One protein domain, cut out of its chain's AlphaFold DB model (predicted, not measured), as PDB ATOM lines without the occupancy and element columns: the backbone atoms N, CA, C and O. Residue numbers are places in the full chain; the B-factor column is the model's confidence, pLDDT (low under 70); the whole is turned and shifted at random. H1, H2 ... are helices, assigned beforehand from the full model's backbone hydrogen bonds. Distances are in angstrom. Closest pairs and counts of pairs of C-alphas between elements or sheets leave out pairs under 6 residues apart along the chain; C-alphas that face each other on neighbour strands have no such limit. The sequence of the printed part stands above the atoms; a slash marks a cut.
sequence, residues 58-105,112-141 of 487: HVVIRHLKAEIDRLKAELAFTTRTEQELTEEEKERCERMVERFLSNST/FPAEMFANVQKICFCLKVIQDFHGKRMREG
ATOM      1  N   HIS A  58      94.911  98.149 177.900       78.00
ATOM      2  CA  HIS A  58      95.819  99.297 177.833       78.00
ATOM      3  C   HIS A  58      97.253  98.917 177.432       78.00
ATOM      4  O   HIS A  58      97.921  99.727 176.782       78.00
ATOM      5  N   VAL A  59      97.724  97.709 177.760       80.06
ATOM      6  CA  VAL A  59      99.022  97.183 177.302       80.06
ATOM      7  C   VAL A  59      98.937  96.794 175.828       80.06
ATOM      8  O   VAL A  59      99.767  97.250 175.039       80.06
ATOM      9  N   VAL A  60      97.891  96.063 175.427       82.94
ATOM     10  CA  VAL A  60      97.661  95.673 174.023       82.94
ATOM     11  C   VAL A  60      97.524  96.909 173.123       82.94
ATOM     12  O   VAL A  60      98.212  97.018 172.110       82.94
ATOM     13  N   ILE A  61      96.724  97.906 173.522       83.38
ATOM     14  CA  ILE A  61      96.574  99.171 172.781       83.38
ATOM     15  C   ILE A  61      97.896  99.953 172.719       83.38
ATOM     16  O   ILE A  61      98.168 100.593 171.703       83.38
ATOM     17  N   ARG A  62      98.734  99.919 173.766       90.44
ATOM     18  CA  ARG A  62     100.055 100.570 173.744       90.44
ATOM     19  C   ARG A  62     101.001  99.879 172.763       90.44
ATOM     20  O   ARG A  62     101.646 100.571 171.982       90.44
ATOM     21  N   HIS A  63     101.045  98.547 172.778       87.31
ATOM     22  CA  HIS A  63     101.854  97.750 171.857       87.31
ATOM     23  C   HIS A  63     101.429  97.983 170.400       87.31
ATOM     24  O   HIS A  63     102.253  98.350 169.569       87.31
ATOM     25  N   LEU A  64     100.129  97.871 170.105       88.25
ATOM     26  CA  LEU A  64      99.592  98.102 168.761       88.25
ATOM     27  C   LEU A  64      99.844  99.530 168.260       88.25
ATOM     28  O   LEU A  64     100.143  99.706 167.084       88.25
ATOM     29  N   LYS A  65      99.780 100.552 169.126       88.50
ATOM     30  CA  LYS A  65     100.145 101.927 168.742       88.50
ATOM     31  C   LYS A  65     101.630 102.058 168.399       88.50
ATOM     32  O   LYS A  65     101.943 102.628 167.362       88.50
ATOM     33  N   ALA A  66     102.521 101.502 169.221       91.56
ATOM     34  CA  ALA A  66     103.958 101.521 168.949       91.56
ATOM     35  C   ALA A  66     104.307 100.794 167.635       91.56
ATOM     36  O   ALA A  66     105.113 101.297 166.856       91.56
ATOM     37  N   GLU A  67     103.652  99.663 167.353       90.25
ATOM     38  CA  GLU A  67     103.821  98.919 166.101       90.25
ATOM     39  C   GLU A  67     103.304  99.711 164.890       90.25
ATOM     40  O   GLU A  67     104.006  99.843 163.890       90.25
ATOM     41  N   ILE A  68     102.116 100.318 165.000       90.00
ATOM     42  CA  ILE A  68     101.550 101.204 163.972       90.00
ATOM     43  C   ILE A  68     102.484 102.387 163.687       90.00
ATOM     44  O   ILE A  68     102.675 102.747 162.527       90.00
ATOM     45  N   ASP A  69     103.075 102.998 164.713       90.25
ATOM     46  CA  ASP A  69     103.959 104.146 164.531       90.25
ATOM     47  C   ASP A  69     105.349 103.734 163.994       90.25
ATOM     48  O   ASP A  69     105.921 104.479 163.194       90.25
ATOM     49  N   ARG A  70     105.843 102.515 164.289       92.62
ATOM     50  CA  ARG A  70     107.013 101.930 163.599       92.62
ATOM     51  C   ARG A  70     106.724 101.708 162.113       92.62
ATOM     52  O   ARG A  70     107.483 102.181 161.273       92.62
ATOM     53  N   LEU A  71     105.609 101.049 161.790       88.38
ATOM     54  CA  LEU A  71     105.208 100.758 160.409       88.38
ATOM     55  C   LEU A  71     104.961 102.041 159.600       88.38
ATOM     56  O   LEU A  71     105.330 102.111 158.433       88.38
ATOM     57  N   LYS A  72     104.419 103.102 160.215       83.44
ATOM     58  CA  LYS A  72     104.332 104.430 159.582       83.44
ATOM     59  C   LYS A  72     105.699 105.051 159.307       83.44
ATOM     60  O   LYS A  72     105.844 105.700 158.280       83.44
ATOM     61  N   ALA A  73     106.681 104.896 160.197       81.62
ATOM     62  CA  ALA A  73     108.034 105.409 159.962       81.62
ATOM     63  C   ALA A  73     108.735 104.645 158.822       81.62
ATOM     64  O   ALA A  73     109.381 105.255 157.972       81.62
ATOM     65  N   GLU A  74     108.540 103.327 158.766       80.12
ATOM     66  CA  GLU A  74     109.039 102.427 157.720       80.12
ATOM     67  C   GLU A  74     108.394 102.719 156.347       80.12
ATOM     68  O   GLU A  74     109.092 102.840 155.336       80.12
ATOM     69  N   LEU A  75     107.081 102.972 156.315       73.69
ATOM     70  CA  LEU A  75     106.376 103.468 155.127       73.69
ATOM     71  C   LEU A  75     106.800 104.894 154.746       73.69
ATOM     72  O   LEU A  75     107.017 105.164 153.572       73.69
ATOM     73  N   ALA A  76     106.986 105.809 155.701       74.06
ATOM     74  CA  ALA A  76     107.433 107.177 155.416       74.06
ATOM     75  C   ALA A  76     108.871 107.239 154.864       74.06
ATOM     76  O   ALA A  76     109.203 108.161 154.118       74.06
ATOM     77  N   PHE A  77     109.715 106.261 155.205       68.69
ATOM     78  CA  PHE A  77     111.008 106.043 154.558       68.69
ATOM     79  C   PHE A  77     110.825 105.478 153.140       68.69
ATOM     80  O   PHE A  77     111.354 106.035 152.180       68.69
ATOM     81  N   THR A  78     110.011 104.429 152.992       64.56
ATOM     82  CA  THR A  78     109.774 103.748 151.708       64.56
ATOM     83  C   THR A  78     109.136 104.675 150.668       64.56
ATOM     84  O   THR A  78     109.722 104.884 149.612       64.56
ATOM     85  N   THR A  79     108.022 105.339 150.985       58.75
ATOM     86  CA  THR A  79     107.289 106.224 150.058       58.75
ATOM     87  C   THR A  79     108.026 107.526 149.734       58.75
ATOM     88  O   THR A  79     107.839 108.087 148.655       58.75
ATOM     89  N   ARG A  80     108.978 107.968 150.568       54.91
ATOM     90  CA  ARG A  80     109.955 109.005 150.165       54.91
ATOM     91  C   ARG A  80     110.895 108.560 149.040       54.91
ATOM     92  O   ARG A  80     111.521 109.407 148.414       54.91
ATOM     93  N   THR A  81     110.978 107.260 148.777       52.34
ATOM     94  CA  THR A  81     111.707 106.675 147.643       52.34
ATOM     95  C   THR A  81     110.816 106.531 146.398       52.34
ATOM     96  O   THR A  81     111.338 106.281 145.313       52.34
ATOM     97  N   GLU A  82     109.498 106.743 146.521       52.19
ATOM     98  CA  GLU A  82     108.500 106.590 145.444       52.19
ATOM     99  C   GLU A  82     108.060 107.924 144.809       52.19
ATOM    100  O   GLU A  82     107.579 107.929 143.679       52.19
ATOM    101  N   GLN A  83     108.226 109.066 145.490       58.88
ATOM    102  CA  GLN A  83     107.914 110.384 144.915       58.88
ATOM    103  C   GLN A  83     108.909 110.728 143.798       58.88
ATOM    104  O   GLN A  83     110.050 111.051 144.101       58.88
ATOM    105  N   GLU A  84     108.524 110.652 142.522       59.84
ATOM    106  CA  GLU A  84     109.444 110.956 141.416       59.84
ATOM    107  C   GLU A  84     110.056 112.365 141.532       59.84
ATOM    108  O   GLU A  84     109.361 113.335 141.837       59.84
ATOM    109  N   LEU A  85     111.363 112.479 141.258       69.81
ATOM    110  CA  LEU A  85     112.069 113.764 141.244       69.81
ATOM    111  C   LEU A  85     111.404 114.736 140.264       69.81
ATOM    112  O   LEU A  85     111.120 114.368 139.120       69.81
ATOM    113  N   THR A  86     111.226 115.988 140.682       77.31
ATOM    114  CA  THR A  86     110.719 117.040 139.790       77.31
ATOM    115  C   THR A  86     111.737 117.365 138.691       77.31
ATOM    116  O   THR A  86     112.942 117.182 138.877       77.31
ATOM    117  N   GLU A  87     111.285 117.863 137.536       74.81
ATOM    118  CA  GLU A  87     112.195 118.207 136.428       74.81
ATOM    119  C   GLU A  87     113.229 119.273 136.833       74.81
ATOM    120  O   GLU A  87     114.406 119.141 136.509       74.81
ATOM    121  N   GLU A  88     112.839 120.262 137.647       77.75
ATOM    122  CA  GLU A  88     113.761 121.265 138.203       77.75
ATOM    123  C   GLU A  88     114.876 120.628 139.056       77.75
ATOM    124  O   GLU A  88     116.035 121.052 139.013       77.75
ATOM    125  N   GLU A  89     114.552 119.576 139.817       79.50
ATOM    126  CA  GLU A  89     115.530 118.813 140.595       79.50
ATOM    127  C   GLU A  89     116.405 117.919 139.714       79.50
ATOM    128  O   GLU A  89     117.605 117.826 139.987       79.50
ATOM    129  N   LYS A  90     115.851 117.304 138.661       81.06
ATOM    130  CA  LYS A  90     116.610 116.523 137.668       81.06
ATOM    131  C   LYS A  90     117.632 117.409 136.960       81.06
ATOM    132  O   LYS A  90     118.825 117.117 137.034       81.06
ATOM    133  N   GLU A  91     117.217 118.550 136.409       83.00
ATOM    134  CA  GLU A  91     118.140 119.513 135.797       83.00
ATOM    135  C   GLU A  91     119.191 120.034 136.800       83.00
ATOM    136  O   GLU A  91     120.354 120.254 136.451       83.00
ATOM    137  N   ARG A  92     118.806 120.277 138.064       82.44
ATOM    138  CA  ARG A  92     119.744 120.710 139.118       82.44
ATOM    139  C   ARG A  92     120.773 119.623 139.443       82.44
ATOM    140  O   ARG A  92     121.921 119.963 139.721       82.44
ATOM    141  N   CYS A  93     120.393 118.347 139.380       82.69
ATOM    142  CA  CYS A  93     121.320 117.221 139.484       82.69
ATOM    143  C   CYS A  93     122.240 117.143 138.254       82.69
ATOM    144  O   CYS A  93     123.460 117.121 138.418       82.69
ATOM    145  N   GLU A  94     121.683 117.178 137.038       83.81
ATOM    146  CA  GLU A  94     122.436 117.110 135.777       83.81
ATOM    147  C   GLU A  94     123.493 118.212 135.681       83.81
ATOM    148  O   GLU A  94     124.668 117.898 135.513       83.81
ATOM    149  N   ARG A  95     123.127 119.480 135.910       83.25
ATOM    150  CA  ARG A  95     124.072 120.614 135.882       83.25
ATOM    151  C   ARG A  95     125.223 120.481 136.884       83.25
ATOM    152  O   ARG A  95     126.322 120.966 136.625       83.25
ATOM    153  N   MET A  96     125.002 119.846 138.039       79.38
ATOM    154  CA  MET A  96     126.069 119.623 139.027       79.38
ATOM    155  C   MET A  96     126.946 118.416 138.682       79.38
ATOM    156  O   MET A  96     128.155 118.476 138.894       79.38
ATOM    157  N   VAL A  97     126.370 117.357 138.109       83.06
ATOM    158  CA  VAL A  97     127.127 116.217 137.570       83.06
ATOM    159  C   VAL A  97     127.970 116.648 136.367       83.06
ATOM    160  O   VAL A  97     129.156 116.339 136.313       83.06
ATOM    161  N   GLU A  98     127.410 117.431 135.448       80.44
ATOM    162  CA  GLU A  98     128.120 118.011 134.306       80.44
ATOM    163  C   GLU A  98     129.260 118.932 134.760       80.44
ATOM    164  O   GLU A  98     130.381 118.805 134.267       80.44
ATOM    165  N   ARG A  99     129.031 119.798 135.759       81.19
ATOM    166  CA  ARG A  99     130.090 120.630 136.359       81.19
ATOM    167  C   ARG A  99     131.200 119.801 137.015       81.19
ATOM    168  O   ARG A  99     132.372 120.131 136.864       81.19
ATOM    169  N   PHE A 100     130.856 118.717 137.708       79.44
ATOM    170  CA  PHE A 100     131.839 117.796 138.285       79.44
ATOM    171  C   PHE A 100     132.672 117.082 137.204       79.44
ATOM    172  O   PHE A 100     133.885 116.968 137.341       79.44
ATOM    173  N   LEU A 101     132.040 116.653 136.106       77.12
ATOM    174  CA  LEU A 101     132.694 115.935 135.004       77.12
ATOM    175  C   LEU A 101     133.487 116.851 134.049       77.12
ATOM    176  O   LEU A 101     134.405 116.379 133.377       77.12
ATOM    177  N   SER A 102     133.150 118.143 133.979       73.00
ATOM    178  CA  SER A 102     133.840 119.140 133.142       73.00
ATOM    179  C   SER A 102     134.996 119.859 133.848       73.00
ATOM    180  O   SER A 102     135.904 120.336 133.167       73.00
ATOM    181  N   ASN A 103     135.037 119.868 135.188       63.50
ATOM    182  CA  ASN A 103     136.166 120.358 135.988       63.50
ATOM    183  C   ASN A 103     137.407 119.437 135.863       63.50
ATOM    184  O   ASN A 103     137.782 118.723 136.789       63.50
ATOM    185  N   SER A 104     138.067 119.463 134.700       53.69
ATOM    186  CA  SER A 104     139.325 118.743 134.419       53.69
ATOM    187  C   SER A 104     140.593 119.578 134.679       53.69
ATOM    188  O   SER A 104     141.678 119.198 134.244       53.69
ATOM    189  N   THR A 105     140.468 120.720 135.361       52.75
ATOM    190  CA  THR A 105     141.581 121.601 135.750       52.75
ATOM    191  C   THR A 105     141.520 121.894 137.244       52.75
ATOM    192  O   THR A 105     140.464 122.257 137.761       52.75
ATOM    193  N   PHE A 112     129.939 118.171 146.494       72.44
ATOM    194  CA  PHE A 112     128.492 118.067 146.322       72.44
ATOM    195  C   PHE A 112     127.774 118.566 147.593       72.44
ATOM    196  O   PHE A 112     128.123 118.130 148.693       72.44
ATOM    197  N   PRO A 113     126.747 119.437 147.485       76.12
ATOM    198  CA  PRO A 113     126.003 119.915 148.649       76.12
ATOM    199  C   PRO A 113     125.396 118.763 149.459       76.12
ATOM    200  O   PRO A 113     124.836 117.834 148.881       76.12
ATOM    201  N   ALA A 114     125.411 118.855 150.794       71.94
ATOM    202  CA  ALA A 114     124.840 117.827 151.679       71.94
ATOM    203  C   ALA A 114     123.353 117.517 151.385       71.94
ATOM    204  O   ALA A 114     122.894 116.394 151.586       71.94
ATOM    205  N   GLU A 115     122.623 118.488 150.830       69.81
ATOM    206  CA  GLU A 115     121.254 118.359 150.313       69.81
ATOM    207  C   GLU A 115     121.096 117.262 149.234       69.81
ATOM    208  O   GLU A 115     120.029 116.661 149.128       69.81
ATOM    209  N   MET A 116     122.147 116.957 148.458       67.06
ATOM    210  CA  MET A 116     122.157 115.835 147.505       67.06
ATOM    211  C   MET A 116     122.089 114.489 148.219       67.06
ATOM    212  O   MET A 116     121.269 113.641 147.877       67.06
ATOM    213  N   PHE A 117     122.930 114.303 149.237       66.12
ATOM    214  CA  PHE A 117     123.036 113.039 149.964       66.12
ATOM    215  C   PHE A 117     121.866 112.803 150.934       66.12
ATOM    216  O   PHE A 117     121.685 111.691 151.422       66.12
ATOM    217  N   ALA A 118     121.036 113.824 151.172       70.19
ATOM    218  CA  ALA A 118     119.808 113.725 151.955       70.19
ATOM    219  C   ALA A 118     118.634 113.044 151.214       70.19
ATOM    220  O   ALA A 118     117.636 112.714 151.855       70.19
ATOM    221  N   ASN A 119     118.720 112.822 149.892       75.69
ATOM    222  CA  ASN A 119     117.700 112.096 149.122       75.69
ATOM    223  C   ASN A 119     118.341 110.997 148.250       75.69
ATOM    224  O   ASN A 119     119.050 111.278 147.283       75.69
ATOM    225  N   VAL A 120     118.016 109.737 148.558       78.06
ATOM    226  CA  VAL A 120     118.520 108.533 147.872       78.06
ATOM    227  C   VAL A 120     118.236 108.545 146.366       78.06
ATOM    228  O   VAL A 120     119.093 108.142 145.585       78.06
ATOM    229  N   GLN A 121     117.088 109.062 145.923       75.06
ATOM    230  CA  GLN A 121     116.772 109.170 144.496       75.06
ATOM    231  C   GLN A 121     117.703 110.144 143.776       75.06
ATOM    232  O   GLN A 121     118.107 109.861 142.652       75.06
ATOM    233  N   LYS A 122     118.075 111.269 144.409       79.69
ATOM    234  CA  LYS A 122     119.020 112.239 143.826       79.69
ATOM    235  C   LYS A 122     120.401 111.607 143.674       79.69
ATOM    236  O   LYS A 122     121.021 111.761 142.628       79.69
ATOM    237  N   ILE A 123     120.831 110.800 144.651       81.38
ATOM    238  CA  ILE A 123     122.050 109.980 144.543       81.38
ATOM    239  C   ILE A 123     121.941 109.004 143.356       81.38
ATOM    240  O   ILE A 123     122.811 109.007 142.486       81.38
ATOM    241  N   CYS A 124     120.871 108.206 143.275       80.12
ATOM    242  CA  CYS A 124     120.665 107.231 142.195       80.12
ATOM    243  C   CYS A 124     120.574 107.882 140.805       80.12
ATOM    244  O   CYS A 124     121.122 107.352 139.839       80.12
ATOM    245  N   PHE A 125     119.923 109.040 140.698       83.75
ATOM    246  CA  PHE A 125     119.808 109.804 139.460       83.75
ATOM    247  C   PHE A 125     121.163 110.392 139.038       83.75
ATOM    248  O   PHE A 125     121.587 110.169 137.907       83.75
ATOM    249  N   CYS A 126     121.910 111.029 139.948       83.19
ATOM    250  CA  CYS A 126     123.275 111.491 139.674       83.19
ATOM    251  C   CYS A 126     124.200 110.344 139.234       83.19
ATOM    252  O   CYS A 126     124.933 110.487 138.257       83.19
ATOM    253  N   LEU A 127     124.133 109.184 139.901       83.31
ATOM    254  CA  LEU A 127     124.884 107.986 139.507       83.31
ATOM    255  C   LEU A 127     124.509 107.507 138.098       83.31
ATOM    256  O   LEU A 127     125.400 107.143 137.332       83.31
ATOM    257  N   LYS A 128     123.223 107.553 137.731       83.75
ATOM    258  CA  LYS A 128     122.763 107.222 136.377       83.75
ATOM    259  C   LYS A 128     123.308 108.204 135.333       83.75
ATOM    260  O   LYS A 128     123.848 107.754 134.330       83.75
ATOM    261  N   VAL A 129     123.259 109.515 135.584       84.56
ATOM    262  CA  VAL A 129     123.818 110.533 134.667       84.56
ATOM    263  C   VAL A 129     125.330 110.331 134.469       84.56
ATOM    264  O   VAL A 129     125.817 110.404 133.340       84.56
ATOM    265  N   ILE A 130     126.074 109.988 135.529       83.38
ATOM    266  CA  ILE A 130     127.504 109.631 135.440       83.38
ATOM    267  C   ILE A 130     127.706 108.358 134.596       83.38
ATOM    268  O   ILE A 130     128.583 108.328 133.730       83.38
ATOM    269  N   GLN A 131     126.893 107.316 134.804       80.88
ATOM    270  CA  GLN A 131     126.953 106.079 134.013       80.88
ATOM    271  C   GLN A 131     126.645 106.327 132.529       80.88
ATOM    272  O   GLN A 131     127.392 105.856 131.672       80.88
ATOM    273  N   ASP A 132     125.616 107.117 132.218       81.31
ATOM    274  CA  ASP A 132     125.244 107.485 130.849       81.31
ATOM    275  C   ASP A 132     126.339 108.334 130.170       81.31
ATOM    276  O   ASP A 132     126.624 108.145 128.986       81.31
ATOM    277  N   PHE A 133     127.023 109.219 130.907       78.44
ATOM    278  CA  PHE A 133     128.171 109.988 130.402       78.44
ATOM    279  C   PHE A 133     129.391 109.099 130.100       78.44
ATOM    280  O   PHE A 133     129.999 109.208 129.031       78.44
ATOM    281  N   HIS A 134     129.727 108.164 130.996       71.06
ATOM    282  CA  HIS A 134     130.784 107.178 130.743       71.06
ATOM    283  C   HIS A 134     130.425 106.225 129.588       71.06
ATOM    284  O   HIS A 134     131.294 105.894 128.778       71.06
ATOM    285  N   GLY A 135     129.152 105.838 129.463       70.69
ATOM    286  CA  GLY A 135     128.633 105.052 128.343       70.69
ATOM    287  C   GLY A 135     128.763 105.780 127.002       70.69
ATOM    288  O   GLY A 135     129.223 105.181 126.029       70.69
ATOM    289  N   LYS A 136     128.448 107.083 126.956       66.81
ATOM    290  CA  LYS A 136     128.657 107.938 125.772       66.81
ATOM    291  C   LYS A 136     130.134 108.009 125.380       66.81
ATOM    292  O   LYS A 136     130.453 107.645 124.251       66.81
ATOM    293  N   ARG A 137     131.046 108.310 126.316       62.25
ATOM    294  CA  ARG A 137     132.501 108.333 126.034       62.25
ATOM    295  C   ARG A 137     133.048 106.990 125.534       62.25
ATOM    296  O   ARG A 137     133.927 106.976 124.675       62.25
ATOM    297  N   MET A 138     132.533 105.862 126.031       57.06
ATOM    298  CA  MET A 138     132.898 104.529 125.523       57.06
ATOM    299  C   MET A 138     132.362 104.259 124.107       57.06
ATOM    300  O   MET A 138     132.977 103.499 123.361       57.06
ATOM    301  N   ARG A 139     131.246 104.886 123.716       54.09
ATOM    302  CA  ARG A 139     130.659 104.767 122.373       54.09
ATOM    303  C   ARG A 139     131.353 105.681 121.362       54.09
ATOM    304  O   ARG A 139     131.756 105.212 120.305       54.09
ATOM    305  N   GLU A 140     131.604 106.933 121.732       50.59
ATOM    306  CA  GLU A 140     132.388 107.900 120.948       50.59
ATOM    307  C   GLU A 140     133.821 107.386 120.701       50.59
ATOM    308  O   GLU A 140     134.345 107.485 119.592       50.59
ATOM    309  N   GLY A 141     134.426 106.723 121.695       46.06
ATOM    310  CA  GLY A 141     135.705 106.019 121.542       46.06
ATOM    311  C   GLY A 141     135.672 104.805 120.595       46.06
ATOM    312  O   GLY A 141     136.727 104.376 120.123       46.06
TER     313      GLY A 141
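This is residues 58 to 105 and 112 to 141 of the 487 residues of the protein "Kinesin family member 6/9" of Clonorchis sinensis (UniProt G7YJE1). A long single helix, H1, sticks out as a bare arm from a small head in which two helices, H2 and H4, cross each other on a slant. A one-turn helix, H3, makes a corner just before H4, and residues 135 to 141, of which 135 to 140 belong to H4, stick out free of the head. The printed part has 78 residues with four named helices, in the order H1, H2, H3, H4, and no named strand; the class is all helix. The whole is extended, with a radius of gyration of the C-alphas of 19.5 A, and the C-alphas span 68 by 24 by 21 A, a rod whose length owes much to the arm H1.

From the first printed residue, H1, residues 58 to 79, touches no helix and stands free over its whole length: no C-alpha 8 or more residues away along the chain lies within 10 A. A short link of 7 residues leads to H2, residues 87 to 102, and H1 and H2 are apart. H3, residues 114 to 117, comes after the cut, and it is only just apart from H2, with the closest C-alphas of the two 8.2 A from each other. A tight link of 2 residues joins H3 to H4, residues 120 to 140. H3 and H4 touch only at the corner by their link, and only just, with 3 pairs of C-alphas within 8 A; the closest C-alphas are those of Met 116 and Lys 122, 6.0 A apart, and H4 meets H3 there with residues 122 to 123 alone. H2 and H4 touch, with 10 pairs of C-alphas within 8 A, and their closest C-alphas are those of Cys 93 and Cys 126, 6.1 A apart. H2 touches H4 with residues 90 to 97 alone, and H4 touches H2 with residues 122 to 130 alone. The lines of H2 and H4 stand at a steep tilt of 50 degrees, and the two run the same way, with their centres 10.9 A apart. H1 is apart from H3 and from H4. In H1 and H4 every O i to N i+4 pair is within hydrogen-bond range, and in H2 11 of 12 are; H3 is too short for such a pair, and its one O i to N i+3 pair is within range.

H1 runs from His 58, with its C-alpha at (95.819, 99.297, 177.833), to Thr 79, 30.8 A from first to last C-alpha. H2 runs from Glu 87, with its C-alpha at (112.195, 118.207, 136.428), to Ser 102, 21.9 A from first to last C-alpha. H3 runs from Ala 114 to Phe 117, four residues. H4 runs from Val 120 to Glu 140, 30.3 A from first to last C-alpha, and C-alpha 140 is at (132.388, 107.900, 120.948).

The two C-alphas farthest apart are those of His 58 and Gly 141, 69.3 A from each other, which are also the first and last printed. Without the stretches that stand free, residues 58 to 79 and 135 to 141, the body has 49 residues, spans 37 by 22 by 16 A and has a radius of gyration of 10.9 A. Residues 106 to 111 are not printed, and C-alphas 105 and 112 are 17.2 A apart across the cut, which lies in the link from H2 to H3. Of the links that are printed whole, H3 to H4 is tight and H1 to H2 is short. The mean pLDDT of the printed part is 75.2, and 21 residues are under 70: residues 77 to 85, 103 to 105, 115 to 117 and 136 to 141.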